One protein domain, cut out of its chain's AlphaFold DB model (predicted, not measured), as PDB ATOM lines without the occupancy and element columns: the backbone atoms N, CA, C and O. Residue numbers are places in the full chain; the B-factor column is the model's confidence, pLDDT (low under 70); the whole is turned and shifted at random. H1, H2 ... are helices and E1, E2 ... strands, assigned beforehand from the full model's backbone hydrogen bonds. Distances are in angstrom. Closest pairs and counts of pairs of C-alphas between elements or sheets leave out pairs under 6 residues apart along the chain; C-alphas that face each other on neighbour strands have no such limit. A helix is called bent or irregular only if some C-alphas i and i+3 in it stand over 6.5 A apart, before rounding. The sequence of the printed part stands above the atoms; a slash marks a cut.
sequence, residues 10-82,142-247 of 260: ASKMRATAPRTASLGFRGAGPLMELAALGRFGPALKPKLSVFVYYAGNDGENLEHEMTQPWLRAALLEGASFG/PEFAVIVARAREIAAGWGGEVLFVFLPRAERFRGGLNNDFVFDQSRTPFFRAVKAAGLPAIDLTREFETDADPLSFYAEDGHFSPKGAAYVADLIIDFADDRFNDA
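This is residues 10 to 82 and 142 to 247 of the 260 residues of an uncharacterized protein of Parvularcula sp (UniProt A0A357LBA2). A small sheet of three parallel strands is the core, sandwiched between helices: H5 and H7 cover one face, with H2 side by side with H5 near strand E1, and the long H10 covers the other face, running along the strands, though only just. Short helices fill in round this body: H3 and H4 pack on H2, H1 packs on H10, and H6, H8 and H9 gather beyond the ends of E2 and E3. The printed part has 179 residues with ten named helices and three named strands, in the order H1 H2 E1 H3 H4 H5 E2 H6 H7 E3 H8 H9 H10; the sheet runs E1 E2 E3 and the class is mostly helix. It makes three layers, helices on both faces of a sheet: H2, H5 and H7 on one face, H10 on the other. The whole is compact, with a radius of gyration of the C-alphas of 16.3 A and spans of 50 by 39 by 28 A.

H1, residues 10 to 13, begins with C-alpha 10 at (-36.770, -48.320, 14.767). H2, residues 30 to 44, is 19.7 A long, and E1, residues 48 to 54, 19.2 A. H3 holds residues 58 to 65 and H4 residues 69 to 75. H5, residues 142 to 156, is 22.1 A long. E2, residues 161 to 167, is 19.6 A long and begins with C-alpha 161 at (-36.502, -31.188, 11.174). H6, residues 170 to 173, comes before H7, residues 180 to 196, 23.0 A long with a kink of 36 degrees near residue 187. E3 holds residues 201 to 203, H8 residues 204 to 208 and H9 residues 214 to 217. H10, residues 226 to 244, is 26.6 A long and ends with C-alpha 244 at (-29.840, -34.847, 4.236). H2 and H7 are irregular, but only just: C-alphas 39 and 42 are 7.0 A apart, C-alphas 183 and 186 6.9 A.

E1 and E2 are parallel at 22 degrees, with N 49 and O 161 2.8 A apart and N 163 and O 49 2.9 A apart, within hydrogen-bond range. E2, the inner strand, and E3 are parallel at 17 degrees, with N 202 and O 164 at 2.9 A. E2, H6, H7 and E3 form a strand-helix-strand unit, two parallel neighbour strands joined through helices, with a right-handed crossover. H7 lies over E2 at a height over the sheet of 9.3 A. H5 is on the same face, at a height of 9.9 A. H10 is on the opposite face, at 10.0 A, and runs only just along the strands, at 28 degrees to E2 on the local plane. H8 only grazes the sheet. H5 touches H2, the closest C-alphas being those of Leu 34 and Ala 151, 6.0 A apart, at a shallow tilt of 7 degrees, the same way. Residues 144 to 148 of H5 touch residues 190 to 194 of H7; the closest C-alphas, of Ala 145 and Ala 193, are 4.8 A apart. H2 also touches H4, with Ala 35 and Ala 74 closest at 5.8 A between C-alphas, and, with residues 30 to 32 alone, H3, with Pro 30 and Leu 62 closest at 6.0 A. H10 touches H1 with residues 229 to 237 alone; the closest C-alphas, of Met 13 and Ala 233, are 5.4 A apart. H10 touches H9 with residues 226 to 229 alone, and the closest C-alphas, of Phe 217 and Gly 228, are 3.9 A apart. H6 and H9 only just touch, with 3 pairs of C-alphas within 8 A, those of Phe 173 and Leu 215 closest at 6.0 A. H2 and H10 are apart. Every O i to N i+4 pair is within hydrogen-bond range in H3, H8 and H10; the counts are 9 of 11 in H2, 10 of 11 in H5, 9 of 13 in H7 and 1 of 3 in H4, where 2 of 4 O i to N i+3 pairs are within range, and H1, H6 and H9 are too short for such a pair.

The two C-alphas farthest apart, of Gly 78 and Gly 176, are 49.6 A apart. Residues 83 to 141 are not printed, and C-alphas 82 and 142 are 25.6 A apart across this cut, in the link from H4 to H5. The link from H1 to H2, residues 14 to 29, is long. The mean pLDDT of the printed part is 91.2; residues 175 to 178 and 246 to 247 are under 70.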
ATOM      1  N   ALA A  10     -38.003 -48.956  14.311       92.44
ATOM      2  CA  ALA A  10     -36.770 -48.320  14.767       92.44
ATOM      3  C   ALA A  10     -35.581 -49.287  14.717       92.44
ATOM      4  O   ALA A  10     -34.472 -48.883  14.371       92.44
ATOM      5  N   SER A  11     -35.794 -50.563  15.034       91.75
ATOM      6  CA  SER A  11     -34.768 -51.594  14.882       91.75
ATOM      7  C   SER A  11     -34.376 -51.823  13.424       91.75
ATOM      8  O   SER A  11     -33.180 -51.913  13.149       91.75
ATOM      9  N   LYS A  12     -35.335 -51.842  12.490       94.06
ATOM     10  CA  LYS A  12     -35.048 -51.901  11.046       94.06
ATOM     11  C   LYS A  12     -34.248 -50.686  10.591       94.06
ATOM     12  O   LYS A  12     -33.197 -50.843   9.975       94.06
ATOM     13  N   MET A  13     -34.657 -49.490  11.014       93.69
ATOM     14  CA  MET A  13     -33.948 -48.254  10.695       93.69
ATOM     15  C   MET A  13     -32.497 -48.242  11.185       93.69
ATOM     16  O   MET A  13     -31.642 -47.655  10.530       93.69
ATOM     17  N   ARG A  14     -32.179 -48.884  12.320       94.06
ATOM     18  CA  ARG A  14     -30.807 -48.904  12.866       94.06
ATOM     19  C   ARG A  14     -29.786 -49.608  11.976       94.06
ATOM     20  O   ARG A  14     -28.596 -49.382  12.180       94.06
ATOM     21  N   ALA A  15     -30.218 -50.411  11.002       89.06
ATOM     22  CA  ALA A  15     -29.314 -50.997  10.017       89.06
ATOM     23  C   ALA A  15     -28.611 -49.919   9.168       89.06
ATOM     24  O   ALA A  15     -27.411 -50.027   8.925       89.06
ATOM     25  N   THR A  16     -29.333 -48.857   8.795       88.25
ATOM     26  CA  THR A  16     -28.831 -47.759   7.942       88.25
ATOM     27  C   THR A  16     -28.579 -46.476   8.738       88.25
ATOM     28  O   THR A  16     -27.627 -45.743   8.481       88.25
ATOM     29  N   ALA A  17     -29.373 -46.237   9.782       90.06
ATOM     30  CA  ALA A  17     -29.268 -45.104  10.695       90.06
ATOM     31  C   ALA A  17     -29.031 -45.586  12.145       90.06
ATOM     32  O   ALA A  17     -29.949 -45.558  12.971       90.06
ATOM     33  N   PRO A  18     -27.799 -45.990  12.525       89.19
ATOM     34  CA  PRO A  18     -27.509 -46.601  13.834       89.19
ATOM     35  C   PRO A  18     -27.860 -45.741  15.056       89.19
ATOM     36  O   PRO A  18     -28.004 -46.259  16.160       89.19
ATOM     37  N   ARG A  19     -28.001 -44.421  14.873       91.38
ATOM     38  CA  ARG A  19     -28.373 -43.465  15.931       91.38
ATOM     39  C   ARG A  19     -29.887 -43.265  16.082       91.38
ATOM     40  O   ARG A  19     -30.303 -42.350  16.786       91.38
ATOM     41  N   THR A  20     -30.706 -44.103  15.448       92.31
ATOM     42  CA  THR A  20     -32.163 -44.065  15.602       92.31
ATOM     43  C   THR A  20     -32.583 -44.498  17.007       92.31
ATOM     44  O   THR A  20     -32.247 -45.589  17.487       92.31
ATOM     45  N   ALA A  21     -33.371 -43.650  17.663       90.12
ATOM     46  CA  ALA A  21     -33.994 -43.916  18.952       90.12
ATOM     47  C   ALA A  21     -35.519 -43.897  18.800       90.12
ATOM     48  O   ALA A  21     -36.060 -43.019  18.134       90.12
ATOM     49  N   SER A  22     -36.201 -44.854  19.434       89.75
ATOM     50  CA  SER A  22     -37.660 -44.836  19.555       89.75
ATOM     51  C   SER A  22     -38.033 -44.329  20.938       89.75
ATOM     52  O   SER A  22     -37.511 -44.824  21.938       89.75
ATOM     53  N   LEU A  23     -38.934 -43.351  20.979       85.75
ATOM     54  CA  LEU A  23     -39.566 -42.848  22.202       85.75
ATOM     55  C   LEU A  23     -41.042 -43.270  22.282       85.75
ATOM     56  O   LEU A  23     -41.761 -42.830  23.174       85.75
ATOM     57  N   GLY A  24     -41.492 -44.110  21.344       79.69
ATOM     58  CA  GLY A  24     -42.865 -44.586  21.280       79.69
ATOM     59  C   GLY A  24     -43.160 -45.576  22.399       79.69
ATOM     60  O   GLY A  24     -42.414 -46.529  22.626       79.69
ATOM     61  N   PHE A  25     -44.281 -45.372  23.077       76.62
ATOM     62  CA  PHE A  25     -44.828 -46.317  24.037       76.62
ATOM     63  C   PHE A  25     -46.346 -46.375  23.891       76.62
ATOM     64  O   PHE A  25     -46.980 -45.482  23.329       76.62
ATOM     65  N   ARG A  26     -46.945 -47.464  24.375       74.38
ATOM     66  CA  ARG A  26     -48.379 -47.703  24.218       74.38
ATOM     67  C   ARG A  26     -49.196 -46.568  24.843       74.38
ATOM     68  O   ARG A  26     -49.035 -46.276  26.024       74.38
ATOM     69  N   GLY A  27     -50.128 -46.019  24.067       73.00
ATOM     70  CA  GLY A  27     -51.046 -44.974  24.523       73.00
ATOM     71  C   GLY A  27     -50.467 -43.560  24.496       73.00
ATOM     72  O   GLY A  27     -51.128 -42.653  24.991       73.00
ATOM     73  N   ALA A  28     -49.268 -43.360  23.939       83.81
ATOM     74  CA  ALA A  28     -48.798 -42.029  23.575       83.81
ATOM     75  C   ALA A  28     -49.581 -41.544  22.347       83.81
ATOM     76  O   ALA A  28     -49.526 -42.188  21.304       83.81
ATOM     77  N   GLY A  29     -50.329 -40.455  22.500       92.06
ATOM     78  CA  GLY A  29     -50.940 -39.723  21.402       92.06
ATOM     79  C   GLY A  29     -50.139 -38.467  21.042       92.06
ATOM     80  O   GLY A  29     -49.024 -38.252  21.539       92.06
ATOM     81  N   PRO A  30     -50.701 -37.599  20.183       96.38
ATOM     82  CA  PRO A  30     -49.974 -36.482  19.583       96.38
ATOM     83  C   PRO A  30     -49.339 -35.509  20.585       96.38
ATOM     84  O   PRO A  30     -48.245 -34.990  20.348       96.38
ATOM     85  N   LEU A  31     -50.000 -35.235  21.715       96.19
ATOM     86  CA  LEU A  31     -49.469 -34.300  22.704       96.19
ATOM     87  C   LEU A  31     -48.366 -34.942  23.553       96.19
ATOM     88  O   LEU A  31     -47.413 -34.261  23.945       96.19
ATOM     89  N   MET A  32     -48.460 -36.247  23.812       94.75
ATOM     90  CA  MET A  32     -47.391 -36.995  24.469       94.75
ATOM     91  C   MET A  32     -46.139 -37.080  23.593       94.75
ATOM     92  O   MET A  32     -45.033 -36.888  24.101       94.75
ATOM     93  N   GLU A  33     -46.295 -37.300  22.284       96.25
ATOM     94  CA  GLU A  33     -45.175 -37.264  21.335       96.25
ATOM     95  C   GLU A  33     -44.466 -35.900  21.355       96.25
ATOM     96  O   GLU A  33     -43.236 -35.834  21.427       96.25
ATOM     97  N   LEU A  34     -45.229 -34.797  21.395       97.44
ATOM     98  CA  LEU A  34     -44.671 -33.447  21.526       97.44
ATOM     99  C   LEU A  34     -43.888 -33.277  22.835       97.44
ATOM    100  O   LEU A  34     -42.790 -32.717  22.837       97.44
ATOM    101  N   ALA A  35     -44.437 -33.766  23.948       95.38
ATOM    102  CA  ALA A  35     -43.770 -33.705  25.243       95.38
ATOM    103  C   ALA A  35     -42.472 -34.529  25.265       95.38
ATOM    104  O   ALA A  35     -41.469 -34.083  25.828       95.38
ATOM    105  N   ALA A  36     -42.459 -35.697  24.617       93.69
ATOM    106  CA  ALA A  36     -41.263 -36.518  24.465       93.69
ATOM    107  C   ALA A  36     -40.191 -35.804  23.627       93.69
ATOM    108  O   ALA A  36     -39.027 -35.763  24.040       93.69
ATOM    109  N   LEU A  37     -40.576 -35.173  22.508       95.50
ATOM    110  CA  LEU A  37     -39.669 -34.350  21.705       95.50
ATOM    111  C   LEU A  37     -39.079 -33.205  22.534       95.50
ATOM    112  O   LEU A  37     -37.864 -33.025  22.546       95.50
ATOM    113  N   GLY A  38     -39.913 -32.452  23.251       94.75
ATOM    114  CA  GLY A  38     -39.453 -31.337  24.076       94.75
ATOM    115  C   GLY A  38     -38.508 -31.766  25.201       94.75
ATOM    116  O   GLY A  38     -37.551 -31.057  25.509       94.75
ATOM    117  N   ARG A  39     -38.732 -32.947  25.788       93.00
ATOM    118  CA  ARG A  39     -37.909 -33.475  26.884       93.00
ATOM    119  C   ARG A  39     -36.564 -34.018  26.415       93.00
ATOM    120  O   ARG A  39     -35.532 -33.696  26.999       93.00
ATOM    121  N   PHE A  40     -36.575 -34.889  25.411       92.62
ATOM    122  CA  PHE A  40     -35.388 -35.644  25.003       92.62
ATOM    123  C   PHE A  40     -34.670 -35.018  23.804       92.62
ATOM    124  O   PHE A  40     -33.457 -35.177  23.661       92.62
ATOM    125  N   GLY A  41     -35.384 -34.260  22.972       93.12
ATOM    126  CA  GLY A  41     -34.860 -33.605  21.775       93.12
ATOM    127  C   GLY A  41     -33.644 -32.710  22.029       93.12
ATOM    128  O   GLY A  41     -32.634 -32.917  21.363       93.12
ATOM    129  N   PRO A  42     -33.639 -31.801  23.024       92.62
ATOM    130  CA  PRO A  42     -32.478 -30.944  23.294       92.62
ATOM    131  C   PRO A  42     -31.192 -31.701  23.663       92.62
ATOM    132  O   PRO A  42     -30.091 -31.216  23.392       92.62
ATOM    133  N   ALA A  43     -31.322 -32.886  24.269       91.56
ATOM    134  CA  ALA A  43     -30.194 -33.743  24.628       91.56
ATOM    135  C   ALA A  43     -29.720 -34.598  23.441       91.56
ATOM    136  O   ALA A  43     -28.518 -34.736  23.223       91.56
ATOM    137  N   LEU A  44     -30.659 -35.148  22.662       92.75
ATOM    138  CA  LEU A  44     -30.368 -36.040  21.535       92.75
ATOM    139  C   LEU A  44     -30.003 -35.290  20.243       92.75
ATOM    140  O   LEU A  44     -29.268 -35.824  19.415       92.75
ATOM    141  N   LYS A  45     -30.525 -34.073  20.071       96.00
ATOM    142  CA  LYS A  45     -30.397 -33.202  18.892       96.00
ATOM    143  C   LYS A  45     -30.571 -33.961  17.566       96.00
ATOM    144  O   LYS A  45     -29.669 -33.937  16.723       96.00
ATOM    145  N   PRO A  46     -31.692 -34.685  17.376       95.62
ATOM    146  CA  PRO A  46     -31.904 -35.459  16.161       95.62
ATOM    147  C   PRO A  46     -31.969 -34.541  14.934       95.62
ATOM    148  O   PRO A  46     -32.609 -33.490  14.978       95.62
ATOM    149  N   LYS A  47     -31.348 -34.961  13.823       95.88
ATOM    150  CA  LYS A  47     -31.521 -34.290  12.521       95.88
ATOM    151  C   LYS A  47     -32.973 -34.366  12.045       95.88
ATOM    152  O   LYS A  47     -33.483 -33.408  11.482       95.88
ATOM    153  N   LEU A  48     -33.620 -35.502  12.307       97.38
ATOM    154  CA  LEU A  48     -34.999 -35.786  11.939       97.38
ATOM    155  C   LEU A  48     -35.750 -36.370  13.136       97.38
ATOM    156  O   LEU A  48     -35.300 -37.345  13.739       97.38
ATOM    157  N   SER A  49     -36.898 -35.791  13.468       97.62
ATOM    158  CA  SER A  49     -37.873 -36.351  14.403       97.62
ATOM    159  C   SER A  49     -39.109 -36.806  13.641       97.62
ATOM    160  O   SER A  49     -39.666 -36.038  12.862       97.62
ATOM    161  N   VAL A  50     -39.533 -38.048  13.861       97.69
ATOM    162  CA  VAL A  50     -40.676 -38.648  13.163       97.69
ATOM    163  C   VAL A  50     -41.848 -38.774  14.129       97.69
ATOM    164  O   VAL A  50     -41.701 -39.383  15.186       97.69
ATOM    165  N   PHE A  51     -42.988 -38.195  13.761       97.62
ATOM    166  CA  PHE A  51     -44.260 -38.282  14.484       97.62
ATOM    167  C   PHE A  51     -45.196 -39.204  13.714       97.62
ATOM    168  O   PHE A  51     -45.366 -39.015  12.507       97.62
ATOM    169  N   VAL A  52     -45.805 -40.183  14.378       95.81
ATOM    170  CA  VAL A  52     -46.694 -41.149  13.722       95.81
ATOM    171  C   VAL A  52     -48.102 -40.943  14.249       95.81
ATOM    172  O   VAL A  52     -48.415 -41.335  15.361       95.81
ATOM    173  N   TYR A  53     -48.969 -40.369  13.422       95.44
ATOM    174  CA  TYR A  53     -50.373 -40.196  13.763       95.44
ATOM    175  C   TYR A  53     -51.173 -41.417  13.316       95.44
ATOM    176  O   TYR A  53     -51.376 -41.637  12.115       95.44
ATOM    177  N   TYR A  54     -51.663 -42.200  14.267       93.38
ATOM    178  CA  TYR A  54     -52.527 -43.338  14.010       93.38
ATOM    179  C   TYR A  54     -54.000 -42.934  13.928       93.38
ATOM    180  O   TYR A  54     -54.640 -42.532  14.902       93.38
ATOM    181  N   ALA A  55     -54.594 -43.156  12.755       91.06
ATOM    182  CA  ALA A  55     -55.998 -42.865  12.478       91.06
ATOM    183  C   ALA A  55     -56.985 -43.600  13.402       91.06
ATOM    184  O   ALA A  55     -58.158 -43.226  13.450       91.06
ATOM    185  N   GLY A  56     -56.544 -44.667  14.080       86.56
ATOM    186  CA  GLY A  56     -57.413 -45.517  14.881       86.56
ATOM    187  C   GLY A  56     -57.836 -44.933  16.219       86.56
ATOM    188  O   GLY A  56     -58.986 -45.136  16.598       86.56
ATOM    189  N   ASN A  57     -56.948 -44.225  16.917       88.19
ATOM    190  CA  ASN A  57     -57.242 -43.703  18.252       88.19
ATOM    191  C   ASN A  57     -56.518 -42.399  18.614       88.19
ATOM    192  O   ASN A  57     -56.830 -41.857  19.667       88.19
ATOM    193  N   ASP A  58     -55.631 -41.836  17.787       92.50
ATOM    194  CA  ASP A  58     -54.883 -40.638  18.206       92.50
ATOM    195  C   ASP A  58     -55.739 -39.392  18.373       92.50
ATOM    196  O   ASP A  58     -55.429 -38.542  19.203       92.50
ATOM    197  N   GLY A  59     -56.866 -39.317  17.666       90.44
ATOM    198  CA  GLY A  59     -57.841 -38.265  17.916       90.44
ATOM    199  C   GLY A  59     -58.474 -38.372  19.308       90.44
ATOM    200  O   GLY A  59     -58.648 -37.364  19.984       90.44
ATOM    201  N   GLU A  60     -58.798 -39.586  19.757       88.88
ATOM    202  CA  GLU A  60     -59.343 -39.829  21.100       88.88
ATOM    203  C   GLU A  60     -58.257 -39.686  22.177       88.88
ATOM    204  O   GLU A  60     -58.516 -39.131  23.246       88.88
ATOM    205  N   ASN A  61     -57.031 -40.132  21.879       90.94
ATOM    206  CA  ASN A  61     -55.873 -39.941  22.746       90.94
ATOM    207  C   ASN A  61     -55.637 -38.447  22.965       90.94
ATOM    208  O   ASN A  61     -55.540 -38.029  24.112       90.94
ATOM    209  N   LEU A  62     -55.647 -37.630  21.906       93.56
ATOM    210  CA  LEU A  62     -55.475 -36.184  22.021       93.56
ATOM    211  C   LEU A  62     -56.576 -35.546  22.881       93.56
ATOM    212  O   LEU A  62     -56.277 -34.737  23.757       93.56
ATOM    213  N   GLU A  63     -57.842 -35.935  22.694       91.75
ATOM    214  CA  GLU A  63     -58.939 -35.473  23.557       91.75
ATOM    215  C   GLU A  63     -58.671 -35.793  25.036       91.75
ATOM    216  O   GLU A  63     -58.866 -34.937  25.903       91.75
ATOM    217  N   HIS A  64     -58.178 -36.999  25.335       90.75
ATOM    218  CA  HIS A  64     -57.823 -37.399  26.693       90.75
ATOM    219  C   HIS A  64     -56.591 -36.651  27.226       90.75
ATOM    220  O   HIS A  64     -56.609 -36.154  28.353       90.75
ATOM    221  N   GLU A  65     -55.539 -36.515  26.427       94.25
ATOM    222  CA  GLU A  65     -54.307 -35.796  26.762       94.25
ATOM    223  C   GLU A  65     -54.589 -34.328  27.097       94.25
ATOM    224  O   GLU A  65     -54.050 -33.785  28.065       94.25
ATOM    225  N   MET A  66     -55.528 -33.709  26.380       94.25
ATOM    226  CA  MET A  66     -56.000 -32.348  26.633       94.25
ATOM    227  C   MET A  66     -56.775 -32.188  27.947       94.25
ATOM    228  O   MET A  66     -57.052 -31.061  28.360       94.25
ATOM    229  N   THR A  67     -57.101 -33.273  28.652       94.38
ATOM    230  CA  THR A  67     -57.645 -33.198  30.017       94.38
ATOM    231  C   THR A  67     -56.556 -33.137  31.088       94.38
ATOM    232  O   THR A  67     -56.851 -32.762  32.220       94.38
ATOM    233  N   GLN A  68     -55.302 -33.454  30.746       94.12
ATOM    234  CA  GLN A  68     -54.184 -33.553  31.684       94.12
ATOM    235  C   GLN A  68     -53.439 -32.208  31.785       94.12
ATOM    236  O   GLN A  68     -52.683 -31.862  30.874       94.12
ATOM    237  N   PRO A  69     -53.585 -31.420  32.874       92.81
ATOM    238  CA  PRO A  69     -53.045 -30.056  32.923       92.81
ATOM    239  C   PRO A  69     -51.526 -29.986  32.751       92.81
ATOM    240  O   PRO A  69     -51.015 -29.074  32.105       92.81
ATOM    241  N   TRP A  70     -50.810 -30.974  33.295       87.94
ATOM    242  CA  TRP A  70     -49.354 -31.068  33.198       87.94
ATOM    243  C   TRP A  70     -48.874 -31.337  31.765       87.94
ATOM    244  O   TRP A  70     -47.804 -30.870  31.391       87.94
ATOM    245  N   LEU A  71     -49.666 -32.049  30.958       92.62
ATOM    246  CA  LEU A  71     -49.323 -32.392  29.581       92.62
ATOM    247  C   LEU A  71     -49.714 -31.268  28.614       92.62
ATOM    248  O   LEU A  71     -48.935 -30.910  27.736       92.62
ATOM    249  N   ARG A  72     -50.863 -30.618  28.839       95.31
ATOM    250  CA  ARG A  72     -51.293 -29.416  28.095       95.31
ATOM    251  C   ARG A  72     -50.265 -28.292  28.101       95.31
ATOM    252  O   ARG A  72     -50.210 -27.521  27.146       95.31
ATOM    253  N   ALA A  73     -49.460 -28.193  29.160       94.38
ATOM    254  CA  ALA A  73     -48.391 -27.208  29.252       94.38
ATOM    255  C   ALA A  73     -47.383 -27.316  28.090       94.38
ATOM    256  O   ALA A  73     -46.789 -26.305  27.737       94.38
ATOM    257  N   ALA A  74     -47.249 -28.485  27.445       94.88
ATOM    258  CA  ALA A  74     -46.404 -28.685  26.263       94.88
ATOM    259  C   ALA A  74     -46.790 -27.799  25.061       94.88
ATOM    260  O   ALA A  74     -45.947 -27.517  24.208       94.88
ATOM    261  N   LEU A  75     -48.044 -27.333  24.995       96.19
ATOM    262  CA  LEU A  75     -48.517 -26.436  23.936       96.19
ATOM    263  C   LEU A  75     -48.025 -24.993  24.102       96.19
ATOM    264  O   LEU A  75     -48.100 -24.220  23.150       96.19
ATOM    265  N   LEU A  76     -47.559 -24.614  25.295       95.38
ATOM    266  CA  LEU A  76     -47.132 -23.250  25.583       95.38
ATOM    267  C   LEU A  76     -45.757 -22.962  24.966       95.38
ATOM    268  O   LEU A  76     -44.866 -23.816  24.931       95.38
ATOM    269  N   GLU A  77     -45.564 -21.721  24.529       90.38
ATOM    270  CA  GLU A  77     -44.234 -21.207  24.206       90.38
ATOM    271  C   GLU A  77     -43.340 -21.246  25.453       90.38
ATOM    272  O   GLU A  77     -43.779 -20.943  26.564       90.38
ATOM    273  N   GLY A  78     -42.084 -21.671  25.288       86.44
ATOM    274  CA  GLY A  78     -41.143 -21.809  26.405       86.44
ATOM    275  C   GLY A  78     -41.513 -22.875  27.448       86.44
ATOM    276  O   GLY A  78     -40.986 -22.831  28.560       86.44
ATOM    277  N   ALA A  79     -42.405 -23.819  27.120       91.75
ATOM    278  CA  ALA A  79     -42.762 -24.922  28.007       91.75
ATOM    279  C   ALA A  79     -41.523 -25.652  28.555       91.75
ATOM    280  O   ALA A  79     -40.582 -25.965  27.823       91.75
ATOM    281  N   SER A  80     -41.544 -25.955  29.854       89.62
ATOM    282  CA  SER A  80     -40.521 -26.786  30.488       89.62
ATOM    283  C   SER A  80     -40.935 -28.251  30.426       89.62
ATOM    284  O   SER A  80     -41.960 -28.639  30.985       89.62
ATOM    285  N   PHE A  81     -40.112 -29.070  29.775       88.81
ATOM    286  CA  PHE A  81     -40.344 -30.509  29.608       88.81
ATOM    287  C   PHE A  81     -39.621 -31.367  30.664       88.81
ATOM    288  O   PHE A  81     -39.686 -32.599  30.642       88.81
ATOM    289  N   GLY A  82     -38.937 -30.712  31.607       84.44
ATOM    290  CA  GLY A  82     -38.025 -31.361  32.545       84.44
ATOM    291  C   GLY A  82     -36.718 -31.821  31.886       84.44
ATOM    292  O   GLY A  82     -36.504 -31.657  30.688       84.44
ATOM    293  N   PRO A 142     -58.490 -28.531  16.804       89.94
ATOM    294  CA  PRO A 142     -57.585 -27.431  16.467       89.94
ATOM    295  C   PRO A 142     -56.215 -27.549  17.153       89.94
ATOM    296  O   PRO A 142     -55.219 -27.050  16.630       89.94
ATOM    297  N   GLU A 143     -56.143 -28.244  18.286       94.62
ATOM    298  CA  GLU A 143     -54.930 -28.485  19.064       94.62
ATOM    299  C   GLU A 143     -53.869 -29.239  18.265       94.62
ATOM    300  O   GLU A 143     -52.682 -28.979  18.444       94.62
ATOM    301  N   PHE A 144     -54.270 -30.110  17.332       96.00
ATOM    302  CA  PHE A 144     -53.313 -30.826  16.493       96.00
ATOM    303  C   PHE A 144     -52.476 -29.864  15.638       96.00
ATOM    304  O   PHE A 144     -51.266 -30.031  15.520       96.00
ATOM    305  N   ALA A 145     -53.075 -28.792  15.108       96.19
ATOM    306  CA  ALA A 145     -52.323 -27.777  14.369       96.19
ATOM    307  C   ALA A 145     -51.313 -27.033  15.258       96.19
ATOM    308  O   ALA A 145     -50.215 -26.709  14.805       96.19
ATOM    309  N   VAL A 146     -51.656 -26.812  16.533       97.19
ATOM    310  CA  VAL A 146     -50.731 -26.238  17.521       97.19
ATOM    311  C   VAL A 146     -49.583 -27.209  17.796       97.19
ATOM    312  O   VAL A 146     -48.432 -26.791  17.793       97.19
ATOM    313  N   ILE A 147     -49.869 -28.506  17.953       98.06
ATOM    314  CA  ILE A 147     -48.850 -29.549  18.149       98.06
ATOM    315  C   ILE A 147     -47.858 -29.577  16.987       98.06
ATOM    316  O   ILE A 147     -46.652 -29.539  17.214       98.06
ATOM    317  N   VAL A 148     -48.354 -29.572  15.748       98.38
ATOM    318  CA  VAL A 148     -47.521 -29.546  14.538       98.38
ATOM    319  C   VAL A 148     -46.604 -28.315  14.525       98.38
ATOM    320  O   VAL A 148     -45.401 -28.438  14.286       98.38
ATOM    321  N   ALA A 149     -47.147 -27.128  14.818       97.44
ATOM    322  CA  ALA A 149     -46.363 -25.895  14.869       97.44
ATOM    323  C   ALA A 149     -45.300 -25.927  15.984       97.44
ATOM    324  O   ALA A 149     -44.140 -25.589  15.744       97.44
ATOM    325  N   ARG A 150     -45.671 -26.395  17.182       97.81
ATOM    326  CA  ARG A 150     -44.762 -26.527  18.328       97.81
ATOM    327  C   ARG A 150     -43.660 -27.551  18.074       97.81
ATOM    328  O   ARG A 150     -42.514 -27.282  18.416       97.81
ATOM    329  N   ALA A 151     -43.968 -28.683  17.440       98.12
ATOM    330  CA  ALA A 151     -42.973 -29.698  17.101       98.12
ATOM    331  C   ALA A 151     -41.883 -29.119  16.189       98.12
ATOM    332  O   ALA A 151     -40.694 -29.292  16.461       98.12
ATOM    333  N   ARG A 152     -42.285 -28.361  15.158       97.94
ATOM    334  CA  ARG A 152     -41.354 -27.646  14.275       97.94
ATOM    335  C   ARG A 152     -40.479 -26.661  15.041       97.94
ATOM    336  O   ARG A 152     -39.271 -26.642  14.831       97.94
ATOM    337  N   GLU A 153     -41.077 -25.834  15.892       97.25
ATOM    338  CA  GLU A 153     -40.340 -24.820  16.652       97.25
ATOM    339  C   GLU A 153     -39.317 -25.448  17.604       97.25
ATOM    340  O   GLU A 153     -38.159 -25.034  17.632       97.25
ATOM    341  N   ILE A 154     -39.725 -26.485  18.343       97.44
ATOM    342  CA  ILE A 154     -38.852 -27.209  19.269       97.44
ATOM    343  C   ILE A 154     -37.674 -27.821  18.506       97.44
ATOM    344  O   ILE A 154     -36.528 -27.587  18.886       97.44
ATOM    345  N   ALA A 155     -37.937 -28.544  17.410       97.56
ATOM    346  CA  ALA A 155     -36.888 -29.172  16.606       97.56
ATOM    347  C   ALA A 155     -35.917 -28.150  15.993       97.56
ATOM    348  O   ALA A 155     -34.697 -28.343  16.023       97.56
ATOM    349  N   ALA A 156     -36.437 -27.012  15.524       96.94
ATOM    350  CA  ALA A 156     -35.625 -25.922  14.994       96.94
ATOM    351  C   ALA A 156     -34.649 -25.341  16.036       96.94
ATOM    352  O   ALA A 156     -33.595 -24.832  15.654       96.94
ATOM    353  N   GLY A 157     -34.935 -25.478  17.337       96.62
ATOM    354  CA  GLY A 157     -34.061 -25.034  18.428       96.62
ATOM    355  C   GLY A 157     -32.661 -25.663  18.425       96.62
ATOM    356  O   GLY A 157     -31.728 -25.086  18.984       96.62
ATOM    357  N   TRP A 158     -32.481 -26.811  17.766       96.62
ATOM    358  CA  TRP A 158     -31.164 -27.411  17.508       96.62
ATOM    359  C   TRP A 158     -30.869 -27.612  16.016       96.62
ATOM    360  O   TRP A 158     -29.925 -28.323  15.671       96.62
ATOM    361  N   GLY A 159     -31.657 -26.995  15.131       97.00
ATOM    362  CA  GLY A 159     -31.551 -27.166  13.681       97.00
ATOM    363  C   GLY A 159     -32.045 -28.521  13.166       97.00
ATOM    364  O   GLY A 159     -31.626 -28.939  12.091       97.00
ATOM    365  N   GLY A 160     -32.886 -29.224  13.930       97.06
ATOM    366  CA  GLY A 160     -33.545 -30.452  13.489       97.06
ATOM    367  C   GLY A 160     -34.820 -30.185  12.689       97.06
ATOM    368  O   GLY A 160     -35.409 -29.105  12.757       97.06
ATOM    369  N   GLU A 161     -35.268 -31.202  11.961       97.50
ATOM    370  CA  GLU A 161     -36.502 -31.188  11.174       97.50
ATOM    371  C   GLU A 161     -37.509 -32.219  11.684       97.50
ATOM    372  O   GLU A 161     -37.161 -33.162  12.400       97.50
ATOM    373  N   VAL A 162     -38.775 -32.036  11.308       98.19
ATOM    374  CA  VAL A 162     -39.879 -32.911  11.709       98.19
ATOM    375  C   VAL A 162     -40.542 -33.502  10.474       98.19
ATOM    376  O   VAL A 162     -40.911 -32.763   9.563       98.19
ATOM    377  N   LEU A 163     -40.729 -34.818  10.484       98.44
ATOM    378  CA  LEU A 163     -41.540 -35.560   9.529       98.44
ATOM    379  C   LEU A 163     -42.776 -36.108  10.236       98.44
ATOM    380  O   LEU A 163     -42.669 -36.748  11.280       98.44
ATOM    381  N   PHE A 164     -43.943 -35.896   9.643       98.44
ATOM    382  CA  PHE A 164     -45.182 -36.513  10.100       98.44
ATOM    383  C   PHE A 164     -45.534 -37.726   9.229       98.44
ATOM    384  O   PHE A 164     -45.378 -37.703   8.014       98.44
ATOM    385  N   VAL A 165     -46.044 -38.792   9.832       98.31
ATOM    386  CA  VAL A 165     -46.458 -40.017   9.140       98.31
ATOM    387  C   VAL A 165     -47.902 -40.306   9.519       98.31
ATOM    388  O   VAL A 165     -48.218 -40.443  10.698       98.31
ATOM    389  N   PHE A 166     -48.793 -40.386   8.533       97.50
ATOM    390  CA  PHE A 166     -50.180 -40.786   8.756       97.50
ATOM    391  C   PHE A 166     -50.308 -42.302   8.624       97.50
ATOM    392  O   PHE A 166     -50.093 -42.839   7.537       97.50
ATOM    393  N   LEU A 167     -50.686 -42.986   9.704       95.56
ATOM    394  CA  LEU A 167     -50.911 -44.430   9.732       95.56
ATOM    395  C   LEU A 167     -52.417 -44.737   9.663       95.56
ATOM    396  O   LEU A 167     -53.148 -44.418  10.609       95.56
ATOM    397  N   PRO A 168     -52.918 -45.368   8.583       93.75
ATOM    398  CA  PRO A 168     -54.315 -45.770   8.501       93.75
ATOM    399  C   PRO A 168     -54.622 -46.981   9.390       93.75
ATOM    400  O   PRO A 168     -53.743 -47.744   9.795       93.75
ATOM    401  N   ARG A 169     -55.914 -47.175   9.666       89.25
ATOM    402  CA  ARG A 169     -56.452 -48.404  10.264       89.25
ATOM    403  C   ARG A 169     -56.409 -49.555   9.257       89.25
ATOM    404  O   ARG A 169     -56.792 -49.354   8.106       89.25
ATOM    405  N   ALA A 170     -56.069 -50.763   9.709       89.12
ATOM    406  CA  ALA A 170     -56.069 -51.962   8.866       89.12
ATOM    407  C   ALA A 170     -57.451 -52.249   8.249       89.12
ATOM    408  O   ALA A 170     -57.547 -52.715   7.118       89.12
ATOM    409  N   GLU A 171     -58.536 -51.930   8.966       85.69
ATOM    410  CA  GLU A 171     -59.920 -52.104   8.507       85.69
ATOM    411  C   GLU A 171     -60.216 -51.367   7.198       85.69
ATOM    412  O   GLU A 171     -61.107 -51.794   6.469       85.69
ATOM    413  N   ARG A 172     -59.471 -50.299   6.881       86.62
ATOM    414  CA  ARG A 172     -59.627 -49.563   5.622       86.62
ATOM    415  C   ARG A 172     -59.426 -50.476   4.415       86.62
ATOM    416  O   ARG A 172     -60.184 -50.401   3.458       86.62
ATOM    417  N   PHE A 173     -58.450 -51.374   4.491       87.75
ATOM    418  CA  PHE A 173     -58.094 -52.282   3.401       87.75
ATOM    419  C   PHE A 173     -58.948 -53.559   3.385       87.75
ATOM    420  O   PHE A 173     -58.660 -54.487   2.631       87.75
ATOM    421  N   ARG A 174     -59.988 -53.640   4.230       83.00
ATOM    422  CA  ARG A 174     -60.936 -54.760   4.268       83.00
ATOM    423  C   ARG A 174     -62.241 -54.396   3.560       83.00
ATOM    424  O   ARG A 174     -62.725 -53.271   3.653       83.00
ATOM    425  N   GLY A 175     -62.866 -55.409   2.962       69.69
ATOM    426  CA  GLY A 175     -64.189 -55.305   2.342       69.69
ATOM    427  C   GLY A 175     -64.140 -55.003   0.841       69.69
ATOM    428  O   GLY A 175     -63.140 -54.537   0.310       69.69
ATOM    429  N   GLY A 176     -65.233 -55.318   0.143       63.91
ATOM    430  CA  GLY A 176     -65.362 -55.120  -1.310       63.91
ATOM    431  C   GLY A 176     -65.996 -53.787  -1.722       63.91
ATOM    432  O   GLY A 176     -66.233 -53.569  -2.907       63.91
ATOM    433  N   LEU A 177     -66.325 -52.917  -0.762       65.38
ATOM    434  CA  LEU A 177     -66.960 -51.618  -0.986       65.38
ATOM    435  C   LEU A 177     -66.035 -50.499  -0.510       65.38
ATOM    436  O   LEU A 177     -65.363 -50.650   0.508       65.38
ATOM    437  N   ASN A 178     -66.047 -49.365  -1.215       68.50
ATOM    438  CA  ASN A 178     -65.291 -48.189  -0.797       68.50
ATOM    439  C   ASN A 178     -65.805 -47.700   0.574       68.50
ATOM    440  O   ASN A 178     -66.989 -47.396   0.738       68.50
ATOM    441  N   ASN A 179     -64.894 -47.621   1.543       73.75
ATOM    442  CA  ASN A 179     -65.140 -47.197   2.915       73.75
ATOM    443  C   ASN A 179     -64.370 -45.907   3.290       73.75
ATOM    444  O   ASN A 179     -64.392 -45.504   4.454       73.75
ATOM    445  N   ASP A 180     -63.745 -45.223   2.322       75.12
ATOM    446  CA  ASP A 180     -62.876 -44.047   2.495       75.12
ATOM    447  C   ASP A 180     -63.505 -42.971   3.378       75.12
ATOM    448  O   ASP A 180     -62.856 -42.433   4.272       75.12
ATOM    449  N   PHE A 181     -64.801 -42.707   3.193       72.69
ATOM    450  CA  PHE A 181     -65.552 -41.686   3.933       72.69
ATOM    451  C   PHE A 181     -65.514 -41.868   5.463       72.69
ATOM    452  O   PHE A 181     -65.714 -40.911   6.213       72.69
ATOM    453  N   VAL A 182     -65.265 -43.091   5.933       73.00
ATOM    454  CA  VAL A 182     -65.168 -43.456   7.352       73.00
ATOM    455  C   VAL A 182     -63.756 -43.205   7.876       73.00
ATOM    456  O   VAL A 182     -63.578 -42.830   9.033       73.00
ATOM    457  N   PHE A 183     -62.742 -43.434   7.040       75.56
ATOM    458  CA  PHE A 183     -61.332 -43.418   7.432       75.56
ATOM    459  C   PHE A 183     -60.635 -42.086   7.112       75.56
ATOM    460  O   PHE A 183     -59.645 -41.747   7.754       75.56
ATOM    461  N   ASP A 184     -61.177 -41.288   6.191       77.19
ATOM    462  CA  ASP A 184     -60.599 -40.004   5.771       77.19
ATOM    463  C   ASP A 184     -60.908 -38.840   6.729       77.19
ATOM    464  O   ASP A 184     -60.363 -37.738   6.590       77.19
ATOM    465  N   GLN A 185     -61.758 -39.089   7.727       80.12
ATOM    466  CA  GLN A 185     -62.202 -38.098   8.703       80.12
ATOM    467  C   GLN A 185     -61.055 -37.483   9.512       80.12
ATOM    468  O   GLN A 185     -61.080 -36.284   9.782       80.12
ATOM    469  N   SER A 186     -60.049 -38.282   9.877       84.19
ATOM    470  CA  SER A 186     -58.836 -37.818  10.564       84.19
ATOM    471  C   SER A 186     -57.705 -37.469   9.589       84.19
ATOM    472  O   SER A 186     -56.915 -36.566   9.862       84.19
ATOM    473  N   ARG A 187     -57.678 -38.106   8.411       90.69
ATOM    474  CA  ARG A 187     -56.671 -37.894   7.359       90.69
ATOM    475  C   ARG A 187     -56.653 -36.459   6.841       90.69
ATOM    476  O   ARG A 187     -55.603 -35.825   6.795       90.69
ATOM    477  N   THR A 188     -57.815 -35.917   6.472       89.69
ATOM    478  CA  THR A 188     -57.881 -34.563   5.892       89.69
ATOM    479  C   THR A 188     -57.439 -33.476   6.885       89.69
ATOM    480  O   THR A 188     -56.611 -32.640   6.506       89.69
ATOM    481  N   PRO A 189     -57.932 -33.443   8.142       89.69
ATOM    482  CA  PRO A 189     -57.436 -32.508   9.152       89.69
ATOM    483  C   PRO A 189     -55.936 -32.653   9.429       89.69
ATOM    484  O   PRO A 189     -55.254 -31.631   9.512       89.69
ATOM    485  N   PHE A 190     -55.421 -33.886   9.497       94.12
ATOM    486  CA  PHE A 190     -53.995 -34.156   9.689       94.12
ATOM    487  C   PHE A 190     -53.146 -33.491   8.597       94.12
ATOM    488  O   PHE A 190     -52.334 -32.612   8.891       94.12
ATOM    489  N   PHE A 191     -53.387 -33.820   7.322       95.81
ATOM    490  CA  PHE A 191     -52.586 -33.272   6.223       95.81
ATOM    491  C   PHE A 191     -52.768 -31.766   6.069       95.81
ATOM    492  O   PHE A 191     -51.824 -31.069   5.701       95.81
ATOM    493  N   ARG A 192     -53.957 -31.233   6.375       94.44
ATOM    494  CA  ARG A 192     -54.189 -29.785   6.384       94.44
ATOM    495  C   ARG A 192     -53.294 -29.087   7.408       94.44
ATOM    496  O   ARG A 192     -52.688 -28.079   7.059       94.44
ATOM    497  N   ALA A 193     -53.213 -29.606   8.633       95.75
ATOM    498  CA  ALA A 193     -52.386 -29.038   9.694       95.75
ATOM    499  C   ALA A 193     -50.892 -29.102   9.347       95.75
ATOM    500  O   ALA A 193     -50.204 -28.084   9.400       95.75
ATOM    501  N   VAL A 194     -50.414 -30.270   8.904       98.00
ATOM    502  CA  VAL A 194     -49.003 -30.470   8.533       98.00
ATOM    503  C   VAL A 194     -48.607 -29.585   7.344       98.00
ATOM    504  O   VAL A 194     -47.605 -28.870   7.404       98.00
ATOM    505  N   LYS A 195     -49.450 -29.522   6.304       97.19
ATOM    506  CA  LYS A 195     -49.233 -28.648   5.141       97.19
ATOM    507  C   LYS A 195     -49.245 -27.167   5.514       97.19
ATOM    508  O   LYS A 195     -48.415 -26.415   5.011       97.19
ATOM    509  N   ALA A 196     -50.164 -26.732   6.380       95.69
ATOM    510  CA  ALA A 196     -50.235 -25.340   6.829       95.69
ATOM    511  C   ALA A 196     -48.976 -24.907   7.602       95.69
ATOM    512  O   ALA A 196     -48.574 -23.751   7.509       95.69
ATOM    513  N   ALA A 197     -48.327 -25.835   8.311       96.12
ATOM    514  CA  ALA A 197     -47.054 -25.593   8.985       96.12
ATOM    515  C   ALA A 197     -45.829 -25.633   8.048       96.12
ATOM    516  O   ALA A 197     -44.718 -25.325   8.495       96.12
ATOM    517  N   GLY A 198     -46.020 -25.988   6.770       96.56
ATOM    518  CA  GLY A 198     -44.951 -26.146   5.784       96.56
ATOM    519  C   GLY A 198     -44.051 -27.352   6.053       96.56
ATOM    520  O   GLY A 198     -42.870 -27.300   5.726       96.56
ATOM    521  N   LEU A 199     -44.582 -28.395   6.695       97.75
ATOM    522  CA  LEU A 199     -43.833 -29.594   7.065       97.75
ATOM    523  C   LEU A 199     -44.096 -30.754   6.090       97.75
ATOM    524  O   LEU A 199     -45.173 -30.822   5.488       97.75
ATOM    525  N   PRO A 200     -43.130 -31.676   5.938       97.88
ATOM    526  CA  PRO A 200     -43.296 -32.883   5.144       97.88
ATOM    527  C   PRO A 200     -44.206 -33.900   5.847       97.88
ATOM    528  O   PRO A 200     -44.258 -33.973   7.080       97.88
ATOM    529  N   ALA A 201     -44.905 -34.708   5.047       98.19
ATOM    530  CA  ALA A 201     -45.726 -35.803   5.540       98.19
ATOM    531  C   ALA A 201     -45.693 -37.021   4.610       98.19
ATOM    532  O   ALA A 201     -45.797 -36.852   3.396       98.19
ATOM    533  N   ILE A 202     -45.638 -38.225   5.183       98.38
ATOM    534  CA  ILE A 202     -45.854 -39.494   4.469       98.38
ATOM    535  C   ILE A 202     -47.291 -39.962   4.709       98.38
ATOM    536  O   ILE A 202     -47.768 -39.987   5.847       98.38
ATOM    537  N   ASP A 203     -47.982 -40.348   3.637       97.44
ATOM    538  CA  ASP A 203     -49.329 -40.913   3.698       97.44
ATOM    539  C   ASP A 203     -49.301 -42.425   3.494       97.44
ATOM    540  O   ASP A 203     -49.447 -42.897   2.366       97.44
ATOM    541  N   LEU A 204     -49.194 -43.194   4.583       97.38
ATOM    542  CA  LEU A 204     -49.147 -44.655   4.484       97.38
ATOM    543  C   LEU A 204     -50.419 -45.255   3.881       97.38
ATOM    544  O   LEU A 204     -50.403 -46.399   3.451       97.38
ATOM    545  N   THR A 205     -51.510 -44.491   3.786       94.19
ATOM    546  CA  THR A 205     -52.685 -44.906   3.016       94.19
ATOM    547  C   THR A 205     -52.326 -45.098   1.552       94.19
ATOM    548  O   THR A 205     -52.564 -46.164   1.000       94.19
ATOM    549  N   ARG A 206     -51.713 -44.078   0.942       94.50
ATOM    550  CA  ARG A 206     -51.327 -44.113  -0.472       94.50
ATOM    551  C   ARG A 206     -50.217 -45.114  -0.701       94.50
ATOM    552  O   ARG A 206     -50.275 -45.844  -1.677       94.50
ATOM    553  N   GLU A 207     -49.252 -45.155   0.213       96.94
ATOM    554  CA  GLU A 207     -48.129 -46.080   0.107       96.94
ATOM    555  C   GLU A 207     -48.602 -47.536   0.160       96.94
ATOM    556  O   GLU A 207     -48.230 -48.335  -0.694       96.94
ATOM    557  N   PHE A 208     -49.485 -47.882   1.103       95.81
ATOM    558  CA  PHE A 208     -49.979 -49.254   1.227       95.81
ATOM    559  C   PHE A 208     -50.908 -49.649   0.076       95.81
ATOM    560  O   PHE A 208     -50.864 -50.798  -0.348       95.81
ATOM    561  N   GLU A 209     -51.689 -48.713  -0.477       93.12
ATOM    562  CA  GLU A 209     -52.548 -48.939  -1.656       93.12
ATOM    563  C   GLU A 209     -51.756 -49.279  -2.935       93.12
ATOM    564  O   GLU A 209     -52.352 -49.755  -3.901       93.12
ATOM    565  N   THR A 210     -50.431 -49.071  -2.963       94.50
ATOM    566  CA  THR A 210     -49.585 -49.486  -4.099       94.50
ATOM    567  C   THR A 210     -49.268 -50.984  -4.118       94.50
ATOM    568  O   THR A 210     -48.903 -51.517  -5.169       94.50
ATOM    569  N   ASP A 211     -49.416 -51.676  -2.986       95.31
ATOM    570  CA  ASP A 211     -49.181 -53.114  -2.882       95.31
ATOM    571  C   ASP A 211     -50.422 -53.902  -3.328       95.31
ATOM    572  O   ASP A 211     -51.560 -53.486  -3.111       95.31
ATOM    573  N   ALA A 212     -50.214 -55.072  -3.936       93.31
ATOM    574  CA  ALA A 212     -51.313 -55.944  -4.350       93.31
ATOM    575  C   ALA A 212     -52.102 -56.515  -3.155       93.31
ATOM    576  O   ALA A 212     -53.262 -56.897  -3.316       93.31
ATOM    577  N   ASP A 213     -51.484 -56.570  -1.972       93.94
ATOM    578  CA  ASP A 213     -52.109 -56.964  -0.711       93.94
ATOM    579  C   ASP A 213     -51.759 -55.963   0.412       93.94
ATOM    580  O   ASP A 213     -50.874 -56.224   1.236       93.94
ATOM    581  N   PRO A 214     -52.463 -54.817   0.505       94.19
ATOM    582  CA  PRO A 214     -52.207 -53.801   1.530       94.19
ATOM    583  C   PRO A 214     -52.406 -54.309   2.970       94.19
ATOM    584  O   PRO A 214     -51.808 -53.789   3.912       94.19
ATOM    585  N   LEU A 215     -53.229 -55.346   3.174       92.44
ATOM    586  CA  LEU A 215     -53.437 -55.931   4.503       92.44
ATOM    587  C   LEU A 215     -52.193 -56.655   5.019       92.44
ATOM    588  O   LEU A 215     -52.009 -56.730   6.233       92.44
ATOM    589  N   SER A 216     -51.310 -57.118   4.130       95.06
ATOM    590  CA  SER A 216     -50.057 -57.782   4.505       95.06
ATOM    591  C   SER A 216     -49.082 -56.890   5.288       95.06
ATOM    592  O   SER A 216     -48.168 -57.409   5.934       95.06
ATOM    593  N   PHE A 217     -49.265 -55.564   5.286       96.31
ATOM    594  CA  PHE A 217     -48.500 -54.642   6.134       96.31
ATOM    595  C   PHE A 217     -48.914 -54.695   7.613       96.31
ATOM    596  O   PHE A 217     -48.200 -54.172   8.471       96.31
ATOM    597  N   TYR A 218     -50.019 -55.369   7.935       92.69
ATOM    598  CA  TYR A 218     -50.531 -55.529   9.290       92.69
ATOM    599  C   TYR A 218     -50.481 -56.989   9.749       92.69
ATOM    600  O   TYR A 218     -50.637 -57.925   8.968       92.69
ATOM    601  N   ALA A 219     -50.274 -57.188  11.046       88.75
ATOM    602  CA  ALA A 219     -50.543 -58.442  11.732       88.75
ATOM    603  C   ALA A 219     -52.051 -58.581  12.024       88.75
ATOM    604  O   ALA A 219     -52.812 -57.614  11.939       88.75
ATOM    605  N   GLU A 220     -52.496 -59.777  12.424       77.81
ATOM    606  CA  GLU A 220     -53.918 -60.068  12.692       77.81
ATOM    607  C   GLU A 220     -54.559 -59.143  13.740       77.81
ATOM    608  O   GLU A 220     -55.766 -58.905  13.717       77.81
ATOM    609  N   ASP A 221     -53.758 -58.599  14.654       78.44
ATOM    610  CA  ASP A 221     -54.208 -57.727  15.737       78.44
ATOM    611  C   ASP A 221     -54.104 -56.223  15.425       78.44
ATOM    612  O   ASP A 221     -54.301 -55.398  16.319       78.44
ATOM    613  N   GLY A 222     -53.796 -55.868  14.172       81.25
ATOM    614  CA  GLY A 222     -53.733 -54.489  13.686       81.25
ATOM    615  C   GLY A 222     -52.414 -53.757  13.947       81.25
ATOM    616  O   GLY A 222     -52.296 -52.602  13.542       81.25
ATOM    617  N   HIS A 223     -51.417 -54.389  14.579       88.19
ATOM    618  CA  HIS A 223     -50.047 -53.851  14.604       88.19
ATOM    619  C   HIS A 223     -49.379 -54.046  13.241       88.19
ATOM    620  O   HIS A 223     -49.873 -54.803  12.408       88.19
ATOM    621  N   PHE A 224     -48.232 -53.405  13.009       92.06
ATOM    622  CA  PHE A 224     -47.428 -53.720  11.832       92.06
ATOM    623  C   PHE A 224     -47.019 -55.196  11.814       92.06
ATOM    624  O   PHE A 224     -46.619 -55.757  12.835       92.06
ATOM    625  N   SER A 225     -47.077 -55.801  10.630       94.31
ATOM    626  CA  SER A 225     -46.355 -57.040  10.347       94.31
ATOM    627  C   SER A 225     -44.852 -56.744  10.195       94.31
ATOM    628  O   SER A 225     -44.469 -55.581  10.028       94.31
ATOM    629  N   PRO A 226     -43.977 -57.764  10.167       94.38
ATOM    630  CA  PRO A 226     -42.566 -57.556   9.834       94.38
ATOM    631  C   PRO A 226     -42.365 -56.887   8.463       94.38
ATOM    632  O   PRO A 226     -41.459 -56.070   8.308       94.38
ATOM    633  N   LYS A 227     -43.244 -57.183   7.487       95.25
ATOM    634  CA  LYS A 227     -43.272 -56.518   6.171       95.25
ATOM    635  C   LYS A 227     -43.611 -55.033   6.319       95.25
ATOM    636  O   LYS A 227     -42.891 -54.200   5.785       95.25
ATOM    637  N   GLY A 228     -44.669 -54.702   7.065       96.44
ATOM    638  CA  GLY A 228     -45.075 -53.317   7.330       96.44
ATOM    639  C   GLY A 228     -44.005 -52.507   8.044       96.44
ATOM    640  O   GLY A 228     -43.690 -51.399   7.623       96.44
ATOM    641  N   ALA A 229     -43.397 -53.079   9.081       95.56
ATOM    642  CA  ALA A 229     -42.347 -52.405   9.830       95.56
ATOM    643  C   ALA A 229     -41.100 -52.131   8.974       95.56
ATOM    644  O   ALA A 229     -40.535 -51.043   9.067       95.56
ATOM    645  N   ALA A 230     -40.692 -53.088   8.131       96.31
ATOM    646  CA  ALA A 230     -39.590 -52.896   7.190       96.31
ATOM    647  C   ALA A 230     -39.921 -51.820   6.145       96.31
ATOM    648  O   ALA A 230     -39.164 -50.873   5.995       96.31
ATOM    649  N   TYR A 231     -41.093 -51.906   5.514       97.56
ATOM    650  CA  TYR A 231     -41.507 -50.960   4.479       97.56
ATOM    651  C   TYR A 231     -41.589 -49.514   4.994       97.56
ATOM    652  O   TYR A 231     -41.092 -48.589   4.360       97.56
ATOM    653  N   VAL A 232     -42.163 -49.302   6.183       97.50
ATOM    654  CA  VAL A 232     -42.215 -47.965   6.804       97.50
ATOM    655  C   VAL A 232     -40.818 -47.470   7.189       97.50
ATOM    656  O   VAL A 232     -40.548 -46.277   7.068       97.50
ATOM    657  N   ALA A 233     -39.931 -48.355   7.653       96.94
ATOM    658  CA  ALA A 233     -38.549 -47.984   7.948       96.94
ATOM    659  C   ALA A 233     -37.812 -47.507   6.689       96.94
ATOM    660  O   ALA A 233     -37.160 -46.465   6.751       96.94
ATOM    661  N   ASP A 234     -37.968 -48.219   5.571       97.00
ATOM    662  CA  ASP A 234     -37.359 -47.867   4.286       97.00
ATOM    663  C   ASP A 234     -37.879 -46.510   3.787       97.00
ATOM    664  O   ASP A 234     -37.080 -45.624   3.512       97.00
ATOM    665  N   LEU A 235     -39.196 -46.267   3.827       97.62
ATOM    666  CA  LEU A 235     -39.777 -44.966   3.458       97.62
ATOM    667  C   LEU A 235     -39.208 -43.787   4.264       97.62
ATOM    668  O   LEU A 235     -39.014 -42.691   3.736       97.62
ATOM    669  N   ILE A 236     -38.975 -43.982   5.565       97.19
ATOM    670  CA  ILE A 236     -38.405 -42.938   6.424       97.19
ATOM    671  C   ILE A 236     -36.913 -42.743   6.121       97.19
ATOM    672  O   ILE A 236     -36.432 -41.609   6.180       97.19
ATOM    673  N   ILE A 237     -36.180 -43.823   5.826       95.69
ATOM    674  CA  ILE A 237     -34.770 -43.759   5.425       95.69
ATOM    675  C   ILE A 237     -34.636 -43.014   4.101       95.69
ATOM    676  O   ILE A 237     -33.883 -42.050   4.060       95.69
ATOM    677  N   ASP A 238     -35.404 -43.390   3.080       95.44
ATOM    678  CA  ASP A 238     -35.370 -42.753   1.762       95.44
ATOM    679  C   ASP A 238     -35.666 -41.254   1.881       95.44
ATOM    680  O   ASP A 238     -34.913 -40.417   1.384       95.44
ATOM    681  N   PHE A 239     -36.691 -40.890   2.664       95.44
ATOM    682  CA  PHE A 239     -36.978 -39.488   2.967       95.44
ATOM    683  C   PHE A 239     -35.786 -38.771   3.621       95.44
ATOM    684  O   PHE A 239     -35.479 -37.624   3.291       95.44
ATOM    685  N   ALA A 240     -35.138 -39.409   4.598       93.31
ATOM    686  CA  ALA A 240     -34.003 -38.820   5.296       93.31
ATOM    687  C   ALA A 240     -32.778 -38.686   4.378       93.31
ATOM    688  O   ALA A 240     -32.083 -37.671   4.441       93.31
ATOM    689  N   ASP A 241     -32.523 -39.672   3.526       92.00
ATOM    690  CA  ASP A 241     -31.401 -39.675   2.598       92.00
ATOM    691  C   ASP A 241     -31.572 -38.577   1.541       92.00
ATOM    692  O   ASP A 241     -30.682 -37.732   1.419       92.00
ATOM    693  N   ASP A 242     -32.738 -38.473   0.901       90.69
ATOM    694  CA  ASP A 242     -33.054 -37.380  -0.031       90.69
ATOM    695  C   ASP A 242     -32.904 -36.005   0.644       90.69
ATOM    696  O   ASP A 242     -32.400 -35.037   0.072       90.69
ATOM    697  N   ARG A 243     -33.322 -35.896   1.911       88.00
ATOM    698  CA  ARG A 243     -33.311 -34.616   2.626       88.00
ATOM    699  C   ARG A 243     -31.921 -34.182   3.085       88.00
ATOM    700  O   ARG A 243     -31.656 -32.973   3.126       88.00
ATOM    701  N   PHE A 244     -31.076 -35.127   3.501       86.31
ATOM    702  CA  PHE A 244     -29.840 -34.847   4.236       86.31
ATOM    703  C   PHE A 244     -28.552 -35.328   3.555       86.31
ATOM    704  O   PHE A 244     -27.486 -34.845   3.948       86.31
ATOM    705  N   ASN A 245     -28.611 -36.225   2.565       75.12
ATOM    706  CA  ASN A 245     -27.427 -36.718   1.847       75.12
ATOM    707  C   ASN A 245     -27.150 -35.968   0.531       75.12
ATOM    708  O   ASN A 245     -25.997 -35.942   0.098       75.12
ATOM    709  N   ASP A 246     -28.119 -35.235  -0.028       54.19
ATOM    710  CA  ASP A 246     -27.919 -34.380  -1.216       54.19
ATOM    711  C   ASP A 246     -27.037 -33.134  -0.964       54.19
ATOM    712  O   ASP A 246     -26.651 -32.423  -1.891       54.19
ATOM    713  N   ALA A 247     -26.642 -32.875   0.288       47.59
ATOM    714  CA  ALA A 247     -25.747 -31.773   0.660       47.59
ATOM    715  C   ALA A 247     -24.241 -32.124   0.607       47.59
ATOM    716  O   ALA A 247     -23.415 -31.315   1.032       47.59
TER     717      ALA A 247